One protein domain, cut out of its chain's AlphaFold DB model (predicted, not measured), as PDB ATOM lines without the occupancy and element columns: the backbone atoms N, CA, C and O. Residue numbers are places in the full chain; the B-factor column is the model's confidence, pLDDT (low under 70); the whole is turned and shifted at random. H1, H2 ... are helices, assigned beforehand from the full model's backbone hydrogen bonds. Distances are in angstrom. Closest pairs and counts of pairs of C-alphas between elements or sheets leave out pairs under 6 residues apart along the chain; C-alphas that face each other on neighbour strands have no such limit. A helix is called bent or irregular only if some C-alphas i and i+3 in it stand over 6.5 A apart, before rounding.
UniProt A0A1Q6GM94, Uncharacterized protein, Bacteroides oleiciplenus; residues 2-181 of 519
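This is residues 2 to 181 of the 519 residues of an uncharacterized protein of Bacteroides oleiciplenus (UniProt A0A1Q6GM94). Picture a loose rod of helices: H6 runs between H3 and H8a, crossing H8a, and the hairpin of H1 and H2 stands crosswise at one end. Toward the other end, H4 and H5 pack between H3 and the bent H8. The printed part has 180 residues with eight named helices, H1 to H8 in chain order, no named strand, and is all helix. It is loose, with a radius of gyration of the C-alphas of 20.2 A, and spans 65 by 32 by 26 A.

Find C-alpha 143 at (-27.450, 41.271, 36.402), where H8 begins; by its hydrogen bonds it was assigned as one helix, residues 143 to 180, but it is bent, with C-alphas 166 and 169 7.2 A apart. Its arms are H8a, residues 143 to 166, 32.5 A long, and H8b, residues 169 to 180, ending at (-73.986, 47.537, 29.171). H6 is residues 96 to 122, 35.6 A, irregular with C-alphas 114 and 117 8.0 A apart. H3 is residues 31 to 58, 40.1 A, irregular with C-alphas 34 and 37 7.7 A apart. Look for H1 at residues 2 to 7, H2 at 13 to 27, 21.1 A long, H4 at 68 to 78, H5 at 83 to 89 and H7 at 126 to 130.

Start at Ser 149 of H8a: its C-alpha is 5.4 A from that of Val 111, the closest pair with H6, at a steep tilt of 48 degrees, opposite ways. H8a and H8b are only just about perpendicular, at 70.1 degrees. H3 is close to H6 but not clearly touching, the closest C-alphas, of Trp 38 and Tyr 116, being 7.5 A apart; H3 and H8a are apart. H5 is the hub; it touches H3, closest at the C-alphas of Phe 87 and Ser 56, 5.0 A, and H4, closest at those of His 84 and Trp 75, 5.0 A. At the other end, H2 touches residues 120 to 122 of H6, closest at the C-alphas of Val 23 and Tyr 121, 5.2 A, about perpendicular at 79 degrees. H1 and H2 form a hairpin; H7 is near H2. Every O i to N i+4 pair is within hydrogen-bond range in H1, H2, H5 and H8b; the counts are 22 of 24 in H3, 6 of 7 in H4, 20 of 23 in H6, 18 of 20 in H8a and 0 of 1 in H7, whose O i to N i+3 pairs are 2 of 2.

The C-alphas of Lys 7 and Ala 63, 66.4 A apart, are the two farthest apart. The printed part has no cut. Look at residues 131 to 142 for the long link, H7 to H8. Residues 92 to 95 and 130 to 145 of the model are under pLDDT 70; the mean of the printed part is 83.0.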
ATOM      1  N   LEU A   2     -20.819  31.469  39.628       72.50
ATOM      2  CA  LEU A   2     -21.141  30.450  40.643       72.50
ATOM      3  C   LEU A   2     -19.966  30.153  41.593       72.50
ATOM      4  O   LEU A   2     -20.140  30.210  42.803       72.50
ATOM      5  N   GLU A   3     -18.756  29.965  41.058       79.12
ATOM      6  CA  GLU A   3     -17.550  29.736  41.872       79.12
ATOM      7  C   GLU A   3     -17.189  30.917  42.783       79.12
ATOM      8  O   GLU A   3     -16.658  30.708  43.865       79.12
ATOM      9  N   ASN A   4     -17.463  32.158  42.369       75.81
ATOM     10  CA  ASN A   4     -17.197  33.337  43.199       75.81
ATOM     11  C   ASN A   4     -18.231  33.432  44.324       75.81
ATOM     12  O   ASN A   4     -17.853  33.658  45.462       75.81
ATOM     13  N   LEU A   5     -19.514  33.172  44.037       75.12
ATOM     14  CA  LEU A   5     -20.553  33.114  45.071       75.12
ATOM     15  C   LEU A   5     -20.289  31.998  46.092       75.12
ATOM     16  O   LEU A   5     -20.569  32.184  47.273       75.12
ATOM     17  N   GLN A   6     -19.739  30.864  45.651       79.62
ATOM     18  CA  GLN A   6     -19.305  29.778  46.531       79.62
ATOM     19  C   GLN A   6     -18.080  30.197  47.365       79.62
ATOM     20  O   GLN A   6     -18.115  30.081  48.584       79.62
ATOM     21  N   LYS A   7     -17.032  30.764  46.743       81.81
ATOM     22  CA  LYS A   7     -15.831  31.285  47.438       81.81
ATOM     23  C   LYS A   7     -16.149  32.407  48.437       81.81
ATOM     24  O   LYS A   7     -15.472  32.528  49.451       81.81
ATOM     25  N   GLU A   8     -17.178  33.211  48.171       82.38
ATOM     26  CA  GLU A   8     -17.708  34.246  49.072       82.38
ATOM     27  C   GLU A   8     -18.645  33.681  50.168       82.38
ATOM     28  O   GLU A   8     -19.199  34.456  50.945       82.38
ATOM     29  N   ASN A   9     -18.861  32.356  50.240       82.25
ATOM     30  CA  ASN A   9     -19.824  31.680  51.130       82.25
ATOM     31  C   ASN A   9     -21.279  32.191  51.008       82.25
ATOM     32  O   ASN A   9     -22.073  32.093  51.945       82.25
ATOM     33  N   ARG A  10     -21.660  32.732  49.843       77.94
ATOM     34  CA  ARG A  10     -23.005  33.282  49.574       77.94
ATOM     35  C   ARG A  10     -23.996  32.234  49.082       77.94
ATOM     36  O   ARG A  10     -25.202  32.464  49.151       77.94
ATOM     37  N   ILE A  11     -23.501  31.099  48.594       82.19
ATOM     38  CA  ILE A  11     -24.287  29.912  48.239       82.19
ATOM     39  C   ILE A  11     -23.616  28.661  48.808       82.19
ATOM     40  O   ILE A  11     -22.393  28.612  48.912       82.19
ATOM     41  N   SER A  12     -24.407  27.646  49.159       87.12
ATOM     42  CA  SER A  12     -23.873  26.359  49.618       87.12
ATOM     43  C   SER A  12     -23.269  25.546  48.473       87.12
ATOM     44  O   SER A  12     -23.716  25.660  47.330       87.12
ATOM     45  N   ASP A  13     -22.342  24.639  48.794       86.81
ATOM     46  CA  ASP A  13     -21.771  23.678  47.838       86.81
ATOM     47  C   ASP A  13     -22.851  22.878  47.094       86.81
ATOM     48  O   ASP A  13     -22.757  22.670  45.887       86.81
ATOM     49  N   VAL A  14     -23.925  22.498  47.794       87.44
ATOM     50  CA  VAL A  14     -25.082  21.799  47.212       87.44
ATOM     51  C   VAL A  14     -25.781  22.664  46.157       87.44
ATOM     52  O   VAL A  14     -26.092  22.187  45.068       87.44
ATOM     53  N   THR A  15     -25.993  23.953  46.449       83.81
ATOM     54  CA  THR A  15     -26.583  24.904  45.487       83.81
ATOM     55  C   THR A  15     -25.653  25.133  44.296       83.81
ATOM     56  O   THR A  15     -26.115  25.197  43.158       83.81
ATOM     57  N   PHE A  16     -24.345  25.232  44.552       84.25
ATOM     58  CA  PHE A  16     -23.320  25.415  43.529       84.25
ATOM     59  C   PHE A  16     -23.271  24.242  42.542       84.25
ATOM     60  O   PHE A  16     -23.377  24.471  41.337       84.25
ATOM     61  N   GLN A  17     -23.151  23.000  43.032       86.56
ATOM     62  CA  GLN A  17     -23.059  21.823  42.158       86.56
ATOM     63  C   GLN A  17     -24.340  21.642  41.343       86.56
ATOM     64  O   GLN A  17     -24.266  21.505  40.126       86.56
ATOM     65  N   LYS A  18     -25.513  21.771  41.977       86.06
ATOM     66  CA  LYS A  18     -26.807  21.666  41.292       86.06
ATOM     67  C   LYS A  18     -26.945  22.678  40.146       86.06
ATOM     68  O   LYS A  18     -27.283  22.314  39.024       86.06
ATOM     69  N   ALA A  19     -26.615  23.946  40.398       82.31
ATOM     70  CA  ALA A  19     -26.662  24.985  39.370       82.31
ATOM     71  C   ALA A  19     -25.631  24.759  38.248       82.31
ATOM     72  O   ALA A  19     -25.916  25.029  37.081       82.31
ATOM     73  N   ARG A  20     -24.442  24.237  38.576       84.38
ATOM     74  CA  ARG A  20     -23.409  23.874  37.594       84.38
ATOM     75  C   ARG A  20     -23.859  22.717  36.697       84.38
ATOM     76  O   ARG A  20     -23.695  22.801  35.480       84.38
ATOM     77  N   GLU A  21     -24.434  21.670  37.283       87.19
ATOM     78  CA  GLU A  21     -24.993  20.528  36.556       87.19
ATOM     79  C   GLU A  21     -26.106  20.971  35.602       87.19
ATOM     80  O   GLU A  21     -26.092  20.577  34.438       87.19
ATOM     81  N   ASN A  22     -27.011  21.848  36.042       84.38
ATOM     82  CA  ASN A  22     -28.106  22.352  35.210       84.38
ATOM     83  C   ASN A  22     -27.624  23.176  34.007       84.38
ATOM     84  O   ASN A  22     -28.147  23.000  32.904       84.38
ATOM     85  N   VAL A  23     -26.593  24.014  34.179       84.50
ATOM     86  CA  VAL A  23     -25.946  24.729  33.063       84.50
ATOM     87  C   VAL A  23     -25.365  23.734  32.054       84.50
ATOM     88  O   VAL A  23     -25.703  23.802  30.873       84.50
ATOM     89  N   MET A  24     -24.571  22.757  32.513       85.75
ATOM     90  CA  MET A  24     -23.983  21.733  31.636       85.75
ATOM     91  C   MET A  24     -25.052  20.899  30.915       85.75
ATOM     92  O   MET A  24     -24.974  20.697  29.703       85.75
ATOM     93  N   GLN A  25     -26.081  20.441  31.635       85.94
ATOM     94  CA  GLN A  25     -27.189  19.686  31.055       85.94
ATOM     95  C   GLN A  25     -27.944  20.499  30.005       85.94
ATOM     96  O   GLN A  25     -28.306  19.945  28.969       85.94
ATOM     97  N   TYR A  26     -28.202  21.789  30.247       85.06
ATOM     98  CA  TYR A  26     -28.849  22.647  29.259       85.06
ATOM     99  C   TYR A  26     -27.958  22.844  28.033       85.06
ATOM    100  O   TYR A  26     -28.444  22.687  26.913       85.06
ATOM    101  N   ASP A  27     -26.664  23.116  28.212       84.62
ATOM    102  CA  ASP A  27     -25.740  23.348  27.100       84.62
ATOM    103  C   ASP A  27     -25.570  22.128  26.186       84.62
ATOM    104  O   ASP A  27     -25.480  22.301  24.967       84.62
ATOM    105  N   HIS A  28     -25.647  20.912  26.733       87.56
ATOM    106  CA  HIS A  28     -25.639  19.668  25.957       87.56
ATOM    107  C   HIS A  28     -26.973  19.326  25.261       87.56
ATOM    108  O   HIS A  28     -27.007  18.399  24.449       87.56
ATOM    109  N   ARG A  29     -28.078  20.049  25.507       87.00
ATOM    110  CA  ARG A  29     -29.345  19.817  24.783       87.00
ATOM    111  C   ARG A  29     -29.260  20.295  23.331       87.00
ATOM    112  O   ARG A  29     -28.771  21.386  23.041       87.00
ATOM    113  N   GLY A  30     -29.841  19.511  22.421       86.50
ATOM    114  CA  GLY A  30     -30.106  19.949  21.048       86.50
ATOM    115  C   GLY A  30     -31.120  21.101  20.985       86.50
ATOM    116  O   GLY A  30     -31.810  21.388  21.965       86.50
ATOM    117  N   PHE A  31     -31.243  21.735  19.813       84.75
ATOM    118  CA  PHE A  31     -32.064  22.938  19.585       84.75
ATOM    119  C   PHE A  31     -33.473  22.855  20.204       84.75
ATOM    120  O   PHE A  31     -33.840  23.695  21.025       84.75
ATOM    121  N   PHE A  32     -34.233  21.797  19.903       83.25
ATOM    122  CA  PHE A  32     -35.571  21.593  20.468       83.25
ATOM    123  C   PHE A  32     -35.559  21.491  22.004       83.25
ATOM    124  O   PHE A  32     -36.379  22.116  22.669       83.25
ATOM    125  N   GLY A  33     -34.586  20.784  22.588       82.25
ATOM    126  CA  GLY A  33     -34.442  20.654  24.043       82.25
ATOM    127  C   GLY A  33     -34.078  21.961  24.762       82.25
ATOM    128  O   GLY A  33     -34.388  22.099  25.948       82.25
ATOM    129  N   LYS A  34     -33.463  22.920  24.054       85.25
ATOM    130  CA  LYS A  34     -33.178  24.275  24.556       85.25
ATOM    131  C   LYS A  34     -34.384  25.209  24.446       85.25
ATOM    132  O   LYS A  34     -34.658  25.933  25.397       85.25
ATOM    133  N   TYR A  35     -35.129  25.178  23.337       87.12
ATOM    134  CA  TYR A  35     -36.139  26.205  23.020       87.12
ATOM    135  C   TYR A  35     -37.614  25.770  23.122       87.12
ATOM    136  O   TYR A  35     -38.490  26.616  22.951       87.12
ATOM    137  N   TRP A  36     -37.936  24.507  23.435       86.69
ATOM    138  CA  TRP A  36     -39.340  24.057  23.521       86.69
ATOM    139  C   TRP A  36     -40.190  24.893  24.494       86.69
ATOM    140  O   TRP A  36     -41.324  25.240  24.169       86.69
ATOM    141  N   PHE A  37     -39.644  25.269  25.658       87.00
ATOM    142  CA  PHE A  37     -40.376  26.056  26.654       87.00
ATOM    143  C   PHE A  37     -40.672  27.474  26.147       87.00
ATOM    144  O   PHE A  37     -41.754  27.999  26.396       87.00
ATOM    145  N   TRP A  38     -39.763  28.063  25.362       86.00
ATOM    146  CA  TRP A  38     -39.991  29.345  24.690       86.00
ATOM    147  C   TRP A  38     -41.161  29.275  23.706       86.00
ATOM    148  O   TRP A  38     -42.046  30.130  23.739       86.00
ATOM    149  N   VAL A  39     -41.204  28.220  22.885       88.62
ATOM    150  CA  VAL A  39     -42.293  27.985  21.923       88.62
ATOM    151  C   VAL A  39     -43.628  27.793  22.646       88.62
ATOM    152  O   VAL A  39     -44.615  28.427  22.276       88.62
ATOM    153  N   VAL A  40     -43.664  26.982  23.710       91.25
ATOM    154  CA  VAL A  40     -44.875  26.756  24.519       91.25
ATOM    155  C   VAL A  40     -45.346  28.042  25.205       91.25
ATOM    156  O   VAL A  40     -46.540  28.336  25.190       91.25
ATOM    157  N   PHE A  41     -44.433  28.842  25.765       89.00
ATOM    158  CA  PHE A  41     -44.777  30.113  26.403       89.00
ATOM    159  C   PHE A  41     -45.342  31.130  25.404       89.00
ATOM    160  O   PHE A  41     -46.365  31.755  25.680       89.00
ATOM    161  N   ILE A  42     -44.730  31.274  24.225       88.06
ATOM    162  CA  ILE A  42     -45.242  32.173  23.183       88.06
ATOM    163  C   ILE A  42     -46.586  31.685  22.646       88.06
ATOM    164  O   ILE A  42     -47.500  32.496  22.511       88.06
ATOM    165  N   ALA A  43     -46.754  30.380  22.415       91.50
ATOM    166  CA  ALA A  43     -48.044  29.812  22.036       91.50
ATOM    167  C   ALA A  43     -49.118  30.126  23.090       91.50
ATOM    168  O   ALA A  43     -50.183  30.623  22.741       91.50
ATOM    169  N   TYR A  44     -48.823  29.943  24.380       91.88
ATOM    170  CA  TYR A  44     -49.716  30.313  25.482       91.88
ATOM    171  C   TYR A  44     -50.068  31.810  25.491       91.88
ATOM    172  O   TYR A  44     -51.243  32.165  25.595       91.88
ATOM    173  N   VAL A  45     -49.084  32.702  25.346       87.62
ATOM    174  CA  VAL A  45     -49.314  34.158  25.328       87.62
ATOM    175  C   VAL A  45     -50.153  34.580  24.113       87.62
ATOM    176  O   VAL A  45     -51.074  35.379  24.264       87.62
ATOM    177  N   ILE A  46     -49.905  34.010  22.929       87.81
ATOM    178  CA  ILE A  46     -50.688  34.287  21.713       87.81
ATOM    179  C   ILE A  46     -52.110  33.723  21.835       87.81
ATOM    180  O   ILE A  46     -53.067  34.453  21.597       87.81
ATOM    181  N   ILE A  47     -52.271  32.461  22.244       91.25
ATOM    182  CA  ILE A  47     -53.586  31.824  22.413       91.25
ATOM    183  C   ILE A  47     -54.415  32.594  23.441       91.25
ATOM    184  O   ILE A  47     -55.555  32.953  23.159       91.25
ATOM    185  N   THR A  48     -53.845  32.914  24.609       91.56
ATOM    186  CA  THR A  48     -54.571  33.678  25.633       91.56
ATOM    187  C   THR A  48     -54.912  35.090  25.162       91.56
ATOM    188  O   THR A  48     -56.009  35.556  25.466       91.56
ATOM    189  N   LEU A  49     -54.059  35.757  24.374       87.81
ATOM    190  CA  LEU A  49     -54.386  37.046  23.752       87.81
ATOM    191  C   LEU A  49     -55.549  36.928  22.755       87.81
ATOM    192  O   LEU A  49     -56.485  37.722  22.831       87.81
ATOM    193  N   VAL A  50     -55.520  35.938  21.856       89.56
ATOM    194  CA  VAL A  50     -56.569  35.710  20.845       89.56
ATOM    195  C   VAL A  50     -57.905  35.371  21.506       89.56
ATOM    196  O   VAL A  50     -58.908  36.003  21.185       89.56
ATOM    197  N   VAL A  51     -57.925  34.459  22.483       90.19
ATOM    198  CA  VAL A  51     -59.137  34.129  23.259       90.19
ATOM    199  C   VAL A  51     -59.685  35.377  23.955       90.19
ATOM    200  O   VAL A  51     -60.862  35.698  23.814       90.19
ATOM    201  N   THR A  52     -58.824  36.150  24.627       89.75
ATOM    202  CA  THR A  52     -59.229  37.394  25.302       89.75
ATOM    203  C   THR A  52     -59.776  38.437  24.317       89.75
ATOM    204  O   THR A  52     -60.694  39.185  24.658       89.75
ATOM    205  N   TYR A  53     -59.229  38.504  23.099       87.12
ATOM    206  CA  TYR A  53     -59.703  39.387  22.034       87.12
ATOM    207  C   TYR A  53     -61.089  38.969  21.528       87.12
ATOM    208  O   TYR A  53     -61.996  39.800  21.538       87.12
ATOM    209  N   VAL A  54     -61.276  37.692  21.176       86.00
ATOM    210  CA  VAL A  54     -62.563  37.148  20.705       86.00
ATOM    211  C   VAL A  54     -63.646  37.317  21.771       86.00
ATOM    212  O   VAL A  54     -64.679  37.929  21.500       86.00
ATOM    213  N   GLU A  55     -63.390  36.911  23.021       85.44
ATOM    214  CA  GLU A  55     -64.368  37.111  24.096       85.44
ATOM    215  C   GLU A  55     -64.663  38.605  24.360       85.44
ATOM    216  O   GLU A  55     -65.742  38.946  24.856       85.44
ATOM    217  N   SER A  56     -63.718  39.509  24.066       83.38
ATOM    218  CA  SER A  56     -63.916  40.958  24.183       83.38
ATOM    219  C   SER A  56     -64.767  41.552  23.058       83.38
ATOM    220  O   SER A  56     -65.380  42.595  23.294       83.38
ATOM    221  N   GLU A  57     -64.790  40.948  21.871       77.19
ATOM    222  CA  GLU A  57     -65.683  41.333  20.771       77.19
ATOM    223  C   GLU A  57     -67.131  40.950  21.119       77.19
ATOM    224  O   GLU A  57     -68.003  41.819  21.191       77.19
ATOM    225  N   GLU A  58     -67.360  39.685  21.493       76.31
ATOM    226  CA  GLU A  58     -68.667  39.155  21.931       76.31
ATOM    227  C   GLU A  58     -69.280  39.919  23.122       76.31
ATOM    228  O   GLU A  58     -70.491  39.929  23.344       76.31
ATOM    229  N   ASN A  59     -68.440  40.558  23.939       75.38
ATOM    230  CA  ASN A  59     -68.859  41.252  25.152       75.38
ATOM    231  C   ASN A  59     -69.672  42.540  24.921       75.38
ATOM    232  O   ASN A  59     -70.241  43.048  25.893       75.38
ATOM    233  N   LEU A  60     -69.713  43.084  23.701       71.31
ATOM    234  CA  LEU A  60     -70.445  44.321  23.404       71.31
ATOM    235  C   LEU A  60     -71.959  44.080  23.308       71.31
ATOM    236  O   LEU A  60     -72.743  44.800  23.934       71.31
ATOM    237  N   ASP A  61     -72.369  43.021  22.612       76.94
ATOM    238  CA  ASP A  61     -73.773  42.711  22.320       76.94
ATOM    239  C   ASP A  61     -74.336  41.656  23.276       76.94
ATOM    240  O   ASP A  61     -74.844  40.609  22.887       76.94
ATOM    241  N   ARG A  62     -74.248  41.927  24.584       83.50
ATOM    242  CA  ARG A  62     -74.760  41.008  25.611       83.50
ATOM    243  C   ARG A  62     -76.193  41.311  26.035       83.50
ATOM    244  O   ARG A  62     -76.528  42.431  26.417       83.50
ATOM    245  N   ALA A  63     -76.978  40.244  26.170       83.81
ATOM    246  CA  ALA A  63     -78.296  40.249  26.807       83.81
ATOM    247  C   ALA A  63     -78.249  40.533  28.328       83.81
ATOM    248  O   ALA A  63     -79.236  40.976  28.914       83.81
ATOM    249  N   LYS A  64     -77.118  40.255  28.996       86.19
ATOM    250  CA  LYS A  64     -76.958  40.329  30.462       86.19
ATOM    251  C   LYS A  64     -75.701  41.118  30.871       86.19
ATOM    252  O   LYS A  64     -74.724  41.153  30.111       86.19
ATOM    253  N   PRO A  65     -75.692  41.741  32.070       88.75
ATOM    254  CA  PRO A  65     -74.515  42.443  32.574       88.75
ATOM    255  C   PRO A  65     -73.334  41.478  32.730       88.75
ATOM    256  O   PRO A  65     -73.514  40.298  33.036       88.75
ATOM    257  N   LEU A  66     -72.114  41.987  32.544       91.62
ATOM    258  CA  LEU A  66     -70.889  41.211  32.709       91.62
ATOM    259  C   LEU A  66     -70.799  40.661  34.133       91.62
ATOM    260  O   LEU A  66     -70.847  41.425  35.102       91.62
ATOM    261  N   SER A  67     -70.636  39.345  34.248       91.44
ATOM    262  CA  SER A  67     -70.344  38.694  35.520       91.44
ATOM    263  C   SER A  67     -68.886  38.927  35.910       91.44
ATOM    264  O   SER A  67     -67.983  38.700  35.104       91.44
ATOM    265  N   LYS A  68     -68.655  39.286  37.180       93.81
ATOM    266  CA  LYS A  68     -67.309  39.379  37.774       93.81
ATOM    267  C   LYS A  68     -66.537  38.064  37.604       93.81
ATOM    268  O   LYS A  68     -65.337  38.093  37.370       93.81
ATOM    269  N   TRP A  69     -67.233  36.924  37.649       93.38
ATOM    270  CA  TRP A  69     -66.629  35.607  37.448       93.38
ATOM    271  C   TRP A  69     -66.049  35.412  36.044       93.38
ATOM    272  O   TRP A  69     -64.979  34.827  35.944       93.38
ATOM    273  N   LYS A  70     -66.664  35.954  34.977       92.31
ATOM    274  CA  LYS A  70     -66.073  35.881  33.623       92.31
ATOM    275  C   LYS A  70     -64.750  36.659  33.578       92.31
ATOM    276  O   LYS A  70     -63.755  36.146  33.086       92.31
ATOM    277  N   VAL A  71     -64.696  37.839  34.205       94.31
ATOM    278  CA  VAL A  71     -63.452  38.625  34.331       94.31
ATOM    279  C   VAL A  71     -62.399  37.903  35.183       94.31
ATOM    280  O   VAL A  71     -61.219  37.935  34.842       94.31
ATOM    281  N   TYR A  72     -62.800  37.222  36.262       95.81
ATOM    282  CA  TYR A  72     -61.881  36.410  37.067       95.81
ATOM    283  C   TYR A  72     -61.350  35.182  36.313       95.81
ATOM    284  O   TYR A  72     -60.176  34.868  36.466       95.81
ATOM    285  N   LEU A  73     -62.154  34.523  35.469       94.44
ATOM    286  CA  LEU A  73     -61.678  33.442  34.594       94.44
ATOM    287  C   LEU A  73     -60.597  33.949  33.632       94.44
ATOM    288  O   LEU A  73     -59.530  33.348  33.553       94.44
ATOM    289  N   VAL A  74     -60.825  35.101  32.992       93.94
ATOM    290  CA  VAL A  74     -59.808  35.761  32.160       93.94
ATOM    291  C   VAL A  74     -58.560  36.083  32.982       93.94
ATOM    292  O   VAL A  74     -57.445  35.786  32.561       93.94
ATOM    293  N   TRP A  75     -58.713  36.645  34.185       95.00
ATOM    294  CA  TRP A  75     -57.595  36.939  35.088       95.00
ATOM    295  C   TRP A  75     -56.790  35.683  35.465       95.00
ATOM    296  O   TRP A  75     -55.564  35.753  35.467       95.00
ATOM    297  N   LEU A  76     -57.420  34.526  35.693       94.12
ATOM    298  CA  LEU A  76     -56.700  33.288  36.025       94.12
ATOM    299  C   LEU A  76     -55.676  32.896  34.947       94.12
ATOM    300  O   LEU A  76     -54.544  32.574  35.296       94.12
ATOM    301  N   TYR A  77     -56.032  32.979  33.659       92.25
ATOM    302  CA  TYR A  77     -55.133  32.605  32.555       92.25
ATOM    303  C   TYR A  77     -54.333  33.775  31.947       92.25
ATOM    304  O   TYR A  77     -53.462  33.561  31.110       92.25
ATOM    305  N   SER A  78     -54.604  35.029  32.322       92.50
ATOM    306  CA  SER A  78     -53.968  36.199  31.683       92.50
ATOM    307  C   SER A  78     -53.494  37.294  32.640       92.50
ATOM    308  O   SER A  78     -53.038  38.347  32.191       92.50
ATOM    309  N   SER A  79     -53.594  37.084  33.957       91.38
ATOM    310  CA  SER A  79     -53.257  38.095  34.969       91.38
ATOM    311  C   SER A  79     -51.868  38.685  34.767       91.38
ATOM    312  O   SER A  79     -51.774  39.900  34.705       91.38
ATOM    313  N   LEU A  80     -50.816  37.882  34.577       87.50
ATOM    314  CA  LEU A  80     -49.441  38.391  34.467       87.50
ATOM    315  C   LEU A  80     -49.278  39.480  33.388       87.50
ATOM    316  O   LEU A  80     -48.715  40.536  33.674       87.50
ATOM    317  N   TRP A  81     -49.822  39.260  32.183       89.50
ATOM    318  CA  TRP A  81     -49.776  40.229  31.080       89.50
ATOM    319  C   TRP A  81     -50.961  41.210  31.058       89.50
ATOM    320  O   TRP A  81     -50.971  42.137  30.249       89.50
ATOM    321  N   GLY A  82     -51.918  41.085  31.981       89.81
ATOM    322  CA  GLY A  82     -53.034  42.018  32.135       89.81
ATOM    323  C   GLY A  82     -54.223  41.749  31.207       89.81
ATOM    324  O   GLY A  82     -54.971  42.676  30.903       89.81
ATOM    325  N   GLY A  83     -54.452  40.511  30.759       91.06
ATOM    326  CA  GLY A  83     -55.524  40.216  29.794       91.06
ATOM    327  C   GLY A  83     -56.939  40.512  30.299       91.06
ATOM    328  O   GLY A  83     -57.783  40.950  29.531       91.06
ATOM    329  N   HIS A  84     -57.197  40.455  31.605       91.50
ATOM    330  CA  HIS A  84     -58.458  40.946  32.184       91.50
ATOM    331  C   HIS A  84     -58.664  42.469  32.006       91.50
ATOM    332  O   HIS A  84     -59.802  42.931  31.948       91.50
ATOM    333  N   ILE A  85     -57.585  43.253  31.873       89.56
ATOM    334  CA  ILE A  85     -57.628  44.671  31.480       89.56
ATOM    335  C   ILE A  85     -57.856  44.767  29.965       89.56
ATOM    336  O   ILE A  85     -58.697  45.540  29.510       89.56
ATOM    337  N   PHE A  86     -57.187  43.933  29.168       88.38
ATOM    338  CA  PHE A  86     -57.444  43.858  27.727       88.38
ATOM    339  C   PHE A  86     -58.933  43.579  27.432       88.38
ATOM    340  O   PHE A  86     -59.574  44.363  26.743       88.38
ATOM    341  N   PHE A  87     -59.509  42.550  28.054       90.12
ATOM    342  CA  PHE A  87     -60.912  42.123  27.972       90.12
ATOM    343  C   PHE A  87     -61.943  43.210  28.307       90.12
ATOM    344  O   PHE A  87     -63.028  43.253  27.729       90.12
ATOM    345  N   LEU A  88     -61.623  44.084  29.268       88.50
ATOM    346  CA  LEU A  88     -62.515  45.153  29.722       88.50
ATOM    347  C   LEU A  88     -62.345  46.464  28.935       88.50
ATOM    348  O   LEU A  88     -63.278  47.263  28.894       88.50
ATOM    349  N   TRP A  89     -61.189  46.712  28.311       85.25
ATOM    350  CA  TRP A  89     -60.891  47.986  27.638       85.25
ATOM    351  C   TRP A  89     -60.384  47.841  26.197       85.25
ATOM    352  O   TRP A  89     -59.778  48.772  25.663       85.25
ATOM    353  N   ASN A  90     -60.638  46.709  25.529       80.12
ATOM    354  CA  ASN A  90     -60.061  46.445  24.211       80.12
ATOM    355  C   ASN A  90     -60.388  47.546  23.183       80.12
ATOM    356  O   ASN A  90     -59.484  48.109  22.571       80.12
ATOM    357  N   LYS A  91     -61.668  47.913  23.066       72.31
ATOM    358  CA  LYS A  91     -62.201  48.862  22.068       72.31
ATOM    359  C   LYS A  91     -61.981  50.349  22.402       72.31
ATOM    360  O   LYS A  91     -62.566  51.210  21.745       72.31
ATOM    361  N   HIS A  92     -61.217  50.690  23.447       64.69
ATOM    362  CA  HIS A  92     -61.280  52.017  24.080       64.69
ATOM    363  C   HIS A  92     -59.913  52.705  24.219       64.69
ATOM    364  O   HIS A  92     -59.411  52.931  25.324       64.69
ATOM    365  N   ASN A  93     -59.363  53.099  23.065       58.78
ATOM    366  CA  ASN A  93     -58.003  53.631  22.880       58.78
ATOM    367  C   ASN A  93     -57.635  54.856  23.747       58.78
ATOM    368  O   ASN A  93     -56.457  55.080  24.002       58.78
ATOM    369  N   ASN A  94     -58.612  55.618  24.248       59.53
ATOM    370  CA  ASN A  94     -58.391  56.899  24.937       59.53
ATOM    371  C   ASN A  94     -58.336  56.772  26.474       59.53
ATOM    372  O   ASN A  94     -58.757  57.674  27.196       59.53
ATOM    373  N   THR A  95     -57.872  55.636  27.000       67.88
ATOM    374  CA  THR A  95     -57.767  55.398  28.451       67.88
ATOM    375  C   THR A  95     -56.377  54.905  28.838       67.88
ATOM    376  O   THR A  95     -55.745  54.161  28.090       67.88
ATOM    377  N   LEU A  96     -55.923  55.252  30.048       77.00
ATOM    378  CA  LEU A  96     -54.648  54.764  30.594       77.00
ATOM    379  C   LEU A  96     -54.599  53.222  30.644       77.00
ATOM    380  O   LEU A  96     -53.555  52.635  30.379       77.00
ATOM    381  N   ALA A  97     -55.745  52.566  30.857       77.38
ATOM    382  CA  ALA A  97     -55.899  51.112  30.751       77.38
ATOM    383  C   ALA A  97     -55.593  50.560  29.340       77.38
ATOM    384  O   ALA A  97     -55.010  49.485  29.214       77.38
ATOM    385  N   SER A  98     -55.930  51.298  28.274       72.12
ATOM    386  CA  SER A  98     -55.643  50.891  26.890       72.12
ATOM    387  C   SER A  98     -54.182  51.091  26.477       72.12
ATOM    388  O   SER A  98     -53.727  50.422  25.551       72.12
ATOM    389  N   ILE A  99     -53.439  51.973  27.150       82.62
ATOM    390  CA  ILE A  99     -51.975  52.041  27.021       82.62
ATOM    391  C   ILE A  99     -51.356  50.894  27.830       82.62
ATOM    392  O   ILE A  99     -50.530  50.135  27.323       82.62
ATOM    393  N   TRP A 100     -51.822  50.717  29.072       87.06
ATOM    394  CA  TRP A 100     -51.316  49.705  29.995       87.06
ATOM    395  C   TRP A 100     -51.448  48.274  29.461       87.06
ATOM    396  O   TRP A 100     -50.491  47.518  29.579       87.06
ATOM    397  N   LYS A 101     -52.565  47.900  28.812       84.00
ATOM    398  CA  LYS A 101     -52.752  46.540  28.259       84.00
ATOM    399  C   LYS A 101     -51.630  46.137  27.285       84.00
ATOM    400  O   LYS A 101     -51.122  45.023  27.364       84.00
ATOM    401  N   TRP A 102     -51.206  47.054  26.409       85.50
ATOM    402  CA  TRP A 102     -50.150  46.802  25.424       85.50
ATOM    403  C   TRP A 102     -48.761  46.866  26.052       85.50
ATOM    404  O   TRP A 102     -47.935  45.994  25.801       85.50
ATOM    405  N   LEU A 103     -48.516  47.862  26.907       89.50
ATOM    406  CA  LEU A 103     -47.250  48.014  27.621       89.50
ATOM    407  C   LEU A 103     -46.959  46.800  28.518       89.50
ATOM    408  O   LEU A 103     -45.857  46.263  28.480       89.50
ATOM    409  N   SER A 104     -47.964  46.314  29.247       89.88
ATOM    410  CA  SER A 104     -47.903  45.114  30.085       89.88
ATOM    411  C   SER A 104     -47.594  43.848  29.271       89.88
ATOM    412  O   SER A 104     -46.687  43.091  29.620       89.88
ATOM    413  N   PHE A 105     -48.277  43.650  28.139       88.25
ATOM    414  CA  PHE A 105     -48.015  42.543  27.214       88.25
ATOM    415  C   PHE A 105     -46.581  42.567  26.655       88.25
ATOM    416  O   PHE A 105     -45.867  41.565  26.723       88.25
ATOM    417  N   ILE A 106     -46.129  43.727  26.166       90.12
ATOM    418  CA  ILE A 106     -44.771  43.914  25.637       90.12
ATOM    419  C   ILE A 106     -43.727  43.694  26.740       90.12
ATOM    420  O   ILE A 106     -42.732  43.014  26.503       90.12
ATOM    421  N   MET A 107     -43.956  44.196  27.957       90.94
ATOM    422  CA  MET A 107     -43.055  43.981  29.094       90.94
ATOM    423  C   MET A 107     -42.902  42.499  29.450       90.94
ATOM    424  O   MET A 107     -41.775  42.057  29.659       90.94
ATOM    425  N   VAL A 108     -43.989  41.716  29.466       90.31
ATOM    426  CA  VAL A 108     -43.915  40.261  29.701       90.31
ATOM    427  C   VAL A 108     -43.078  39.564  28.626       90.31
ATOM    428  O   VAL A 108     -42.215  38.753  28.965       90.31
ATOM    429  N   LEU A 109     -43.273  39.904  27.346       88.94
ATOM    430  CA  LEU A 109     -42.474  39.341  26.255       88.94
ATOM    431  C   LEU A 109     -40.991  39.722  26.363       88.94
ATOM    432  O   LEU A 109     -40.137  38.845  26.268       88.94
ATOM    433  N   LEU A 110     -40.670  40.998  26.601       87.81
ATOM    434  CA  LEU A 110     -39.284  41.465  26.715       87.81
ATOM    435  C   LEU A 110     -38.569  40.839  27.918       87.81
ATOM    436  O   LEU A 110     -37.453  40.347  27.764       87.81
ATOM    437  N   VAL A 111     -39.215  40.788  29.089       87.69
ATOM    438  CA  VAL A 111     -38.677  40.093  30.270       87.69
ATOM    439  C   VAL A 111     -38.382  38.633  29.944       87.69
ATOM    440  O   VAL A 111     -37.296  38.144  30.258       87.69
ATOM    441  N   PHE A 112     -39.312  37.931  29.299       86.12
ATOM    442  CA  PHE A 112     -39.120  36.521  28.983       86.12
ATOM    443  C   PHE A 112     -37.996  36.304  27.960       86.12
ATOM    444  O   PHE A 112     -37.143  35.445  28.166       86.12
ATOM    445  N   ILE A 113     -37.934  37.118  26.899       84.56
ATOM    446  CA  ILE A 113     -36.901  37.039  25.854       84.56
ATOM    447  C   ILE A 113     -35.505  37.322  26.428       84.56
ATOM    448  O   ILE A 113     -34.598  36.514  26.235       84.56
ATOM    449  N   PHE A 114     -35.320  38.424  27.165       81.38
ATOM    450  CA  PHE A 114     -33.997  38.812  27.673       81.38
ATOM    451  C   PHE A 114     -33.469  37.911  28.797       81.38
ATOM    452  O   PHE A 114     -32.259  37.875  29.020       81.38
ATOM    453  N   ASN A 115     -34.341  37.170  29.489       81.44
ATOM    454  CA  ASN A 115     -33.949  36.308  30.607       81.44
ATOM    455  C   ASN A 115     -34.111  34.810  30.315       81.44
ATOM    456  O   ASN A 115     -33.821  34.009  31.200       81.44
ATOM    457  N   TYR A 116     -34.523  34.406  29.106       83.62
ATOM    458  CA  TYR A 116     -34.854  33.011  28.785       83.62
ATOM    459  C   TYR A 116     -33.759  32.016  29.202       83.62
ATOM    460  O   TYR A 116     -34.015  31.101  29.980       83.62
ATOM    461  N   THR A 117     -32.519  32.232  28.757       79.75
ATOM    462  CA  THR A 117     -31.374  31.368  29.089       79.75
ATOM    463  C   THR A 117     -31.137  31.288  30.603       79.75
ATOM    464  O   THR A 117     -30.878  30.215  31.135       79.75
ATOM    465  N   ALA A 118     -31.289  32.407  31.320       78.31
ATOM    466  CA  ALA A 118     -31.119  32.457  32.771       78.31
ATOM    467  C   ALA A 118     -32.233  31.710  33.520       78.31
ATOM    468  O   ALA A 118     -31.955  30.999  34.483       78.31
ATOM    469  N   ILE A 119     -33.480  31.841  33.052       82.25
ATOM    470  CA  ILE A 119     -34.628  31.075  33.549       82.25
ATOM    471  C   ILE A 119     -34.346  29.580  33.369       82.25
ATOM    472  O   ILE A 119     -34.460  28.826  34.328       82.25
ATOM    473  N   MET A 120     -33.895  29.160  32.184       84.38
ATOM    474  CA  MET A 120     -33.608  27.752  31.899       84.38
ATOM    475  C   MET A 120     -32.420  27.180  32.692       84.38
ATOM    476  O   MET A 120     -32.455  25.998  33.027       84.38
ATOM    477  N   TYR A 121     -31.404  27.983  33.026       81.88
ATOM    478  CA  TYR A 121     -30.280  27.538  33.862       81.88
ATOM    479  C   TYR A 121     -30.630  27.367  35.345       81.88
ATOM    480  O   TYR A 121     -30.065  26.490  35.995       81.88
ATOM    481  N   PHE A 122     -31.519  28.205  35.893       79.25
ATOM    482  CA  PHE A 122     -31.690  28.340  37.348       79.25
ATOM    483  C   PHE A 122     -33.142  28.176  37.840       79.25
ATOM    484  O   PHE A 122     -33.448  28.565  38.971       79.25
ATOM    485  N   TYR A 123     -34.044  27.604  37.028       80.19
ATOM    486  CA  TYR A 123     -35.476  27.444  37.350       80.19
ATOM    487  C   TYR A 123     -35.748  26.718  38.681       80.19
ATOM    488  O   TYR A 123     -36.740  26.989  39.352       80.19
ATOM    489  N   ASP A 124     -34.861  25.807  39.072       79.88
ATOM    490  CA  ASP A 124     -34.920  24.962  40.266       79.88
ATOM    491  C   ASP A 124     -33.901  25.369  41.354       79.88
ATOM    492  O   ASP A 124     -33.737  24.672  42.363       79.88
ATOM    493  N   THR A 125     -33.224  26.501  41.148       79.62
ATOM    494  CA  THR A 125     -32.374  27.215  42.110       79.62
ATOM    495  C   THR A 125     -32.707  28.720  42.091       79.62
ATOM    496  O   THR A 125     -31.815  29.548  41.876       79.62
ATOM    497  N   PRO A 126     -33.981  29.124  42.296       73.50
ATOM    498  CA  PRO A 126     -34.436  30.496  42.048       73.50
ATOM    499  C   PRO A 126     -33.819  31.548  42.983       73.50
ATOM    500  O   PRO A 126     -33.837  32.737  42.669       73.50
ATOM    501  N   SER A 127     -33.218  31.137  44.105       73.75
ATOM    502  CA  SER A 127     -32.415  32.018  44.962       73.75
ATOM    503  C   SER A 127     -31.229  32.651  44.226       73.75
ATOM    504  O   SER A 127     -30.787  33.731  44.609       73.75
ATOM    505  N   LEU A 128     -30.743  32.039  43.136       74.75
ATOM    506  CA  LEU A 128     -29.642  32.588  42.345       74.75
ATOM    507  C   LEU A 128     -29.999  33.882  41.602       74.75
ATOM    508  O   LEU A 128     -29.112  34.705  41.380       74.75
ATOM    509  N   PHE A 129     -31.280  34.120  41.296       72.12
ATOM    510  CA  PHE A 129     -31.729  35.374  40.677       72.12
ATOM    511  C   PHE A 129     -31.613  36.593  41.610       72.12
ATOM    512  O   PHE A 129     -31.718  37.724  41.145       72.12
ATOM    513  N   ALA A 130     -31.382  36.388  42.914       67.88
ATOM    514  CA  ALA A 130     -31.207  37.467  43.888       67.88
ATOM    515  C   ALA A 130     -29.768  38.028  43.953       67.88
ATOM    516  O   ALA A 130     -29.536  39.020  44.645       67.88
ATOM    517  N   PHE A 131     -28.791  37.417  43.267       67.50
ATOM    518  CA  PHE A 131     -27.392  37.852  43.313       67.50
ATOM    519  C   PHE A 131     -27.013  38.761  42.135       67.50
ATOM    520  O   PHE A 131     -27.168  38.411  40.968       67.50
ATOM    521  N   TYR A 132     -26.441  39.923  42.459       59.34
ATOM    522  CA  TYR A 132     -26.006  40.940  41.499       59.34
ATOM    523  C   TYR A 132     -24.520  40.780  41.120       59.34
ATOM    524  O   TYR A 132     -23.676  40.599  41.998       59.34
ATOM    525  N   VAL A 133     -24.197  40.857  39.821       58.47
ATOM    526  CA  VAL A 133     -22.845  40.686  39.239       58.47
ATOM    527  C   VAL A 133     -22.675  41.595  38.015       58.47
ATOM    528  O   VAL A 133     -23.353  41.426  37.004       58.47
ATOM    529  N   THR A 134     -21.779  42.575  38.093       53.09
ATOM    530  CA  THR A 134     -21.715  43.736  37.180       53.09
ATOM    531  C   THR A 134     -21.284  43.456  35.735       53.09
ATOM    532  O   THR A 134     -21.405  44.348  34.898       53.09
ATOM    533  N   THR A 135     -20.786  42.261  35.411       53.66
ATOM    534  CA  THR A 135     -20.265  41.922  34.077       53.66
ATOM    535  C   THR A 135     -21.247  41.080  33.259       53.66
ATOM    536  O   THR A 135     -21.803  40.095  33.739       53.66
ATOM    537  N   TRP A 136     -21.457  41.468  31.997       46.09
ATOM    538  CA  TRP A 136     -22.289  40.732  31.040       46.09
ATOM    539  C   TRP A 136     -21.458  39.705  30.259       46.09
ATOM    540  O   TRP A 136     -20.391  40.030  29.741       46.09
ATOM    541  N   SER A 137     -21.972  38.483  30.129       54.34
ATOM    542  CA  SER A 137     -21.524  37.489  29.150       54.34
ATOM    543  C   SER A 137     -22.749  36.872  28.478       54.34
ATOM    544  O   SER A 137     -23.817  36.830  29.075       54.34
ATOM    545  N   TRP A 138     -22.622  36.335  27.263       42.53
ATOM    546  CA  TRP A 138     -23.742  35.661  26.579       42.53
ATOM    547  C   TRP A 138     -24.258  34.408  27.316       42.53
ATOM    548  O   TRP A 138     -25.395  33.989  27.116       42.53
ATOM    549  N   SER A 139     -23.431  33.838  28.196       48.78
ATOM    550  CA  SER A 139     -23.765  32.745  29.115       48.78
ATOM    551  C   SER A 139     -24.358  33.207  30.454       48.78
ATOM    552  O   SER A 139     -24.651  32.372  31.306       48.78
ATOM    553  N   MET A 140     -24.538  34.513  30.670       53.56
ATOM    554  CA  MET A 140     -25.131  35.072  31.881       53.56
ATOM    555  C   MET A 140     -26.260  36.054  31.548       53.56
ATOM    556  O   MET A 140     -26.150  36.842  30.607       53.56
ATOM    557  N   PRO A 141     -27.324  36.118  32.365       50.75
ATOM    558  CA  PRO A 141     -28.103  37.343  32.407       50.75
ATOM    559  C   PRO A 141     -27.165  38.496  32.792       50.75
ATOM    560  O   PRO A 141     -26.407  38.385  33.757       50.75
ATOM    561  N   SER A 142     -27.237  39.627  32.087       55.25
ATOM    562  CA  SER A 142     -26.719  40.875  32.658       55.25
ATOM    563  C   SER A 142     -27.460  41.090  33.974       55.25
ATOM    564  O   SER A 142     -28.687  41.202  33.956       55.25
ATOM    565  N   SER A 143     -26.760  41.120  35.112       58.75
ATOM    566  CA  SER A 143     -27.450  41.271  36.402       58.75
ATOM    567  C   SER A 143     -28.205  42.596  36.500       58.75
ATOM    568  O   SER A 143     -29.190  42.682  37.222       58.75
ATOM    569  N   TYR A 144     -27.799  43.592  35.708       64.00
ATOM    570  CA  TYR A 144     -28.549  44.819  35.487       64.00
ATOM    571  C   TYR A 144     -29.899  44.500  34.825       64.00
ATOM    572  O   TYR A 144     -30.939  44.713  35.441       64.00
ATOM    573  N   LEU A 145     -29.908  43.901  33.624       69.12
ATOM    574  CA  LEU A 145     -31.147  43.552  32.905       69.12
ATOM    575  C   LEU A 145     -32.053  42.604  33.700       69.12
ATOM    576  O   LEU A 145     -33.264  42.812  33.717       69.12
ATOM    577  N   LEU A 146     -31.488  41.607  34.387       73.12
ATOM    578  CA  LEU A 146     -32.240  40.697  35.250       73.12
ATOM    579  C   LEU A 146     -32.860  41.434  36.438       73.12
ATOM    580  O   LEU A 146     -34.036  41.227  36.714       73.12
ATOM    581  N   ASN A 147     -32.126  42.334  37.098       73.38
ATOM    582  CA  ASN A 147     -32.663  43.128  38.203       73.38
ATOM    583  C   ASN A 147     -33.817  44.038  37.735       73.38
ATOM    584  O   ASN A 147     -34.894  44.010  38.326       73.38
ATOM    585  N   TYR A 148     -33.662  44.749  36.610       81.12
ATOM    586  CA  TYR A 148     -34.775  45.504  36.006       81.12
ATOM    587  C   TYR A 148     -35.948  44.604  35.615       81.12
ATOM    588  O   TYR A 148     -37.099  44.994  35.787       81.12
ATOM    589  N   SER A 149     -35.680  43.395  35.124       85.69
ATOM    590  CA  SER A 149     -36.723  42.435  34.759       85.69
ATOM    591  C   SER A 149     -37.480  41.916  35.982       85.69
ATOM    592  O   SER A 149     -38.699  41.784  35.929       85.69
ATOM    593  N   VAL A 150     -36.787  41.685  37.100       81.81
ATOM    594  CA  VAL A 150     -37.394  41.344  38.393       81.81
ATOM    595  C   VAL A 150     -38.261  42.496  38.904       81.81
ATOM    596  O   VAL A 150     -39.392  42.244  39.314       81.81
ATOM    597  N   GLU A 151     -37.805  43.749  38.822       84.75
ATOM    598  CA  GLU A 151     -38.633  44.909  39.187       84.75
ATOM    599  C   GLU A 151     -39.852  45.073  38.269       84.75
ATOM    600  O   GLU A 151     -40.968  45.257  38.753       84.75
ATOM    601  N   VAL A 152     -39.697  44.910  36.951       89.38
ATOM    602  CA  VAL A 152     -40.827  44.907  36.005       89.38
ATOM    603  C   VAL A 152     -41.832  43.804  36.358       89.38
ATOM    604  O   VAL A 152     -43.027  44.082  36.438       89.38
ATOM    605  N   VAL A 153     -41.383  42.581  36.656       88.69
ATOM    606  CA  VAL A 153     -42.268  41.487  37.100       88.69
ATOM    607  C   VAL A 153     -42.946  41.809  38.431       88.69
ATOM    608  O   VAL A 153     -44.134  41.527  38.572       88.69
ATOM    609  N   ARG A 154     -42.254  42.446  39.387       89.31
ATOM    610  CA  ARG A 154     -42.854  42.920  40.647       89.31
ATOM    611  C   ARG A 154     -43.965  43.937  40.386       89.31
ATOM    612  O   ARG A 154     -45.057  43.777  40.928       89.31
ATOM    613  N   TYR A 155     -43.743  44.928  39.520       90.31
ATOM    614  CA  TYR A 155     -44.776  45.900  39.146       90.31
ATOM    615  C   TYR A 155     -45.959  45.252  38.414       90.31
ATOM    616  O   TYR A 155     -47.106  45.519  38.768       90.31
ATOM    617  N   LEU A 156     -45.708  44.360  37.450       92.25
ATOM    618  CA  LEU A 156     -46.760  43.610  36.749       92.25
ATOM    619  C   LEU A 156     -47.569  42.732  37.714       92.25
ATOM    620  O   LEU A 156     -48.795  42.694  37.632       92.25
ATOM    621  N   PHE A 157     -46.912  42.074  38.671       93.44
ATOM    622  CA  PHE A 157     -47.576  41.284  39.704       93.44
ATOM    623  C   PHE A 157     -48.443  42.161  40.619       93.44
ATOM    624  O   PHE A 157     -49.620  41.867  40.827       93.44
ATOM    625  N   LEU A 158     -47.906  43.276  41.122       92.62
ATOM    626  CA  LEU A 158     -48.650  44.197  41.985       92.62
ATOM    627  C   LEU A 158     -49.849  44.835  41.267       92.62
ATOM    628  O   LEU A 158     -50.930  44.915  41.847       92.62
ATOM    629  N   ILE A 159     -49.692  45.260  40.012       90.06
ATOM    630  CA  ILE A 159     -50.744  45.969  39.270       90.06
ATOM    631  C   ILE A 159     -51.766  44.989  38.682       90.06
ATOM    632  O   ILE A 159     -52.969  45.157  38.890       90.06
ATOM    633  N   ASN A 160     -51.316  43.947  37.980       93.19
ATOM    634  CA  ASN A 160     -52.215  43.061  37.242       93.19
ATOM    635  C   ASN A 160     -52.707  41.867  38.074       93.19
ATOM    636  O   ASN A 160     -53.866  41.474  37.954       93.19
ATOM    637  N   VAL A 161     -51.857  41.266  38.914       94.38
ATOM    638  CA  VAL A 161     -52.253  40.094  39.714       94.38
ATOM    639  C   VAL A 161     -52.970  40.560  40.980       94.38
ATOM    640  O   VAL A 161     -54.170  40.321  41.116       94.38
ATOM    641  N   VAL A 162     -52.281  41.290  41.862       94.94
ATOM    642  CA  VAL A 162     -52.842  41.773  43.139       94.94
ATOM    643  C   VAL A 162     -53.895  42.859  42.907       94.94
ATOM    644  O   VAL A 162     -55.019  42.750  43.401       94.94
ATOM    645  N   GLY A 163     -53.572  43.877  42.104       91.31
ATOM    646  CA  GLY A 163     -54.515  44.927  41.724       91.31
ATOM    647  C   GLY A 163     -55.724  44.371  40.971       91.31
ATOM    648  O   GLY A 163     -56.855  44.701  41.325       91.31
ATOM    649  N   GLY A 164     -55.521  43.450  40.024       90.56
ATOM    650  CA  GLY A 164     -56.614  42.744  39.349       90.56
ATOM    651  C   GLY A 164     -57.556  42.046  40.332       90.56
ATOM    652  O   GLY A 164     -58.758  42.311  40.320       90.56
ATOM    653  N   LEU A 165     -57.019  41.233  41.249       93.50
ATOM    654  CA  LEU A 165     -57.812  40.501  42.243       93.50
ATOM    655  C   LEU A 165     -58.733  41.424  43.070       93.50
ATOM    656  O   LEU A 165     -59.902  41.089  43.292       93.50
ATOM    657  N   ILE A 166     -58.218  42.592  43.473       93.38
ATOM    658  CA  ILE A 166     -58.923  43.588  44.298       93.38
ATOM    659  C   ILE A 166     -59.909  44.432  43.474       93.38
ATOM    660  O   ILE A 166     -61.032  44.683  43.921       93.38
ATOM    661  N   PHE A 167     -59.517  44.893  42.281       91.81
ATOM    662  CA  PHE A 167     -60.268  45.901  41.525       91.81
ATOM    663  C   PHE A 167     -61.220  45.340  40.460       91.81
ATOM    664  O   PHE A 167     -62.160  46.051  40.097       91.81
ATOM    665  N   ILE A 168     -61.088  44.079  40.022       94.38
ATOM    666  CA  ILE A 168     -62.035  43.419  39.094       94.38
ATOM    667  C   ILE A 168     -63.517  43.657  39.459       94.38
ATOM    668  O   ILE A 168     -64.296  43.997  38.562       94.38
ATOM    669  N   PRO A 169     -63.953  43.568  40.733       94.62
ATOM    670  CA  PRO A 169     -65.331  43.852  41.129       94.62
ATOM    671  C   PRO A 169     -65.810  45.275  40.811       94.62
ATOM    672  O   PRO A 169     -66.955  45.444  40.380       94.62
ATOM    673  N   TYR A 170     -64.947  46.277  41.002       92.88
ATOM    674  CA  TYR A 170     -65.215  47.685  40.697       92.88
ATOM    675  C   TYR A 170     -65.138  47.951  39.190       92.88
ATOM    676  O   TYR A 170     -66.024  48.575  38.613       92.88
ATOM    677  N   TRP A 171     -64.117  47.416  38.529       91.12
ATOM    678  CA  TRP A 171     -63.921  47.524  37.089       91.12
ATOM    679  C   TRP A 171     -65.069  46.907  36.284       91.12
ATOM    680  O   TRP A 171     -65.565  47.531  35.350       91.12
ATOM    681  N   THR A 172     -65.584  45.752  36.713       92.62
ATOM    682  CA  THR A 172     -66.792  45.132  36.137       92.62
ATOM    683  C   THR A 172     -68.023  46.033  36.306       92.62
ATOM    684  O   THR A 172     -68.856  46.133  35.404       92.62
ATOM    685  N   TYR A 173     -68.148  46.727  37.444       92.25
ATOM    686  CA  TYR A 173     -69.212  47.712  37.664       92.25
ATOM    687  C   TYR A 173     -69.075  48.923  36.726       92.25
ATOM    688  O   TYR A 173     -70.062  49.306  36.100       92.25
ATOM    689  N   VAL A 174     -67.867  49.482  36.575       90.25
ATOM    690  CA  VAL A 174     -67.589  50.594  35.646       90.25
ATOM    691  C   VAL A 174     -67.893  50.185  34.203       90.25
ATOM    692  O   VAL A 174     -68.584  50.922  33.501       90.25
ATOM    693  N   TYR A 175     -67.450  48.995  33.784       89.44
ATOM    694  CA  TYR A 175     -67.738  48.433  32.463       89.44
ATOM    695  C   TYR A 175     -69.247  48.340  32.216       89.44
ATOM    696  O   TYR A 175     -69.760  48.856  31.226       89.44
ATOM    697  N   ASN A 176     -69.991  47.729  33.143       90.88
ATOM    698  CA  ASN A 176     -71.436  47.582  32.993       90.88
ATOM    699  C   ASN A 176     -72.159  48.939  32.988       90.88
ATOM    700  O   ASN A 176     -73.085  49.131  32.203       90.88
ATOM    701  N   ALA A 177     -71.726  49.901  33.804       88.88
ATOM    702  CA  ALA A 177     -72.306  51.242  33.820       88.88
ATOM    703  C   ALA A 177     -72.063  52.030  32.518       88.88
ATOM    704  O   ALA A 177     -72.939  52.800  32.119       88.88
ATOM    705  N   ARG A 178     -70.908  51.834  31.861       86.12
ATOM    706  CA  ARG A 178     -70.515  52.553  30.636       86.12
ATOM    707  C   ARG A 178     -70.943  51.893  29.331       86.12
ATOM    708  O   ARG A 178     -71.223  52.625  28.398       86.12
ATOM    709  N   TYR A 179     -70.984  50.562  29.267       84.94
ATOM    710  CA  TYR A 179     -71.134  49.831  27.998       84.94
ATOM    711  C   TYR A 179     -72.348  48.897  27.957       84.94
ATOM    712  O   TYR A 179     -72.946  48.704  26.904       84.94
ATOM    713  N   PHE A 180     -72.757  48.338  29.104       89.12
ATOM    714  CA  PHE A 180     -73.986  47.537  29.171       89.12
ATOM    715  C   PHE A 180     -75.231  48.420  29.345       89.12
ATOM    716  O   PHE A 180     -76.237  48.186  28.685       89.12
ATOM    717  N   ARG A 181     -75.166  49.455  30.200       89.06
ATOM    718  CA  ARG A 181     -76.265  50.425  30.379       89.06
ATOM    719  C   ARG A 181     -76.314  51.513  29.301       89.06
ATOM    720  O   ARG A 181     -77.363  52.109  29.118       89.06
TER     721      ARG A 181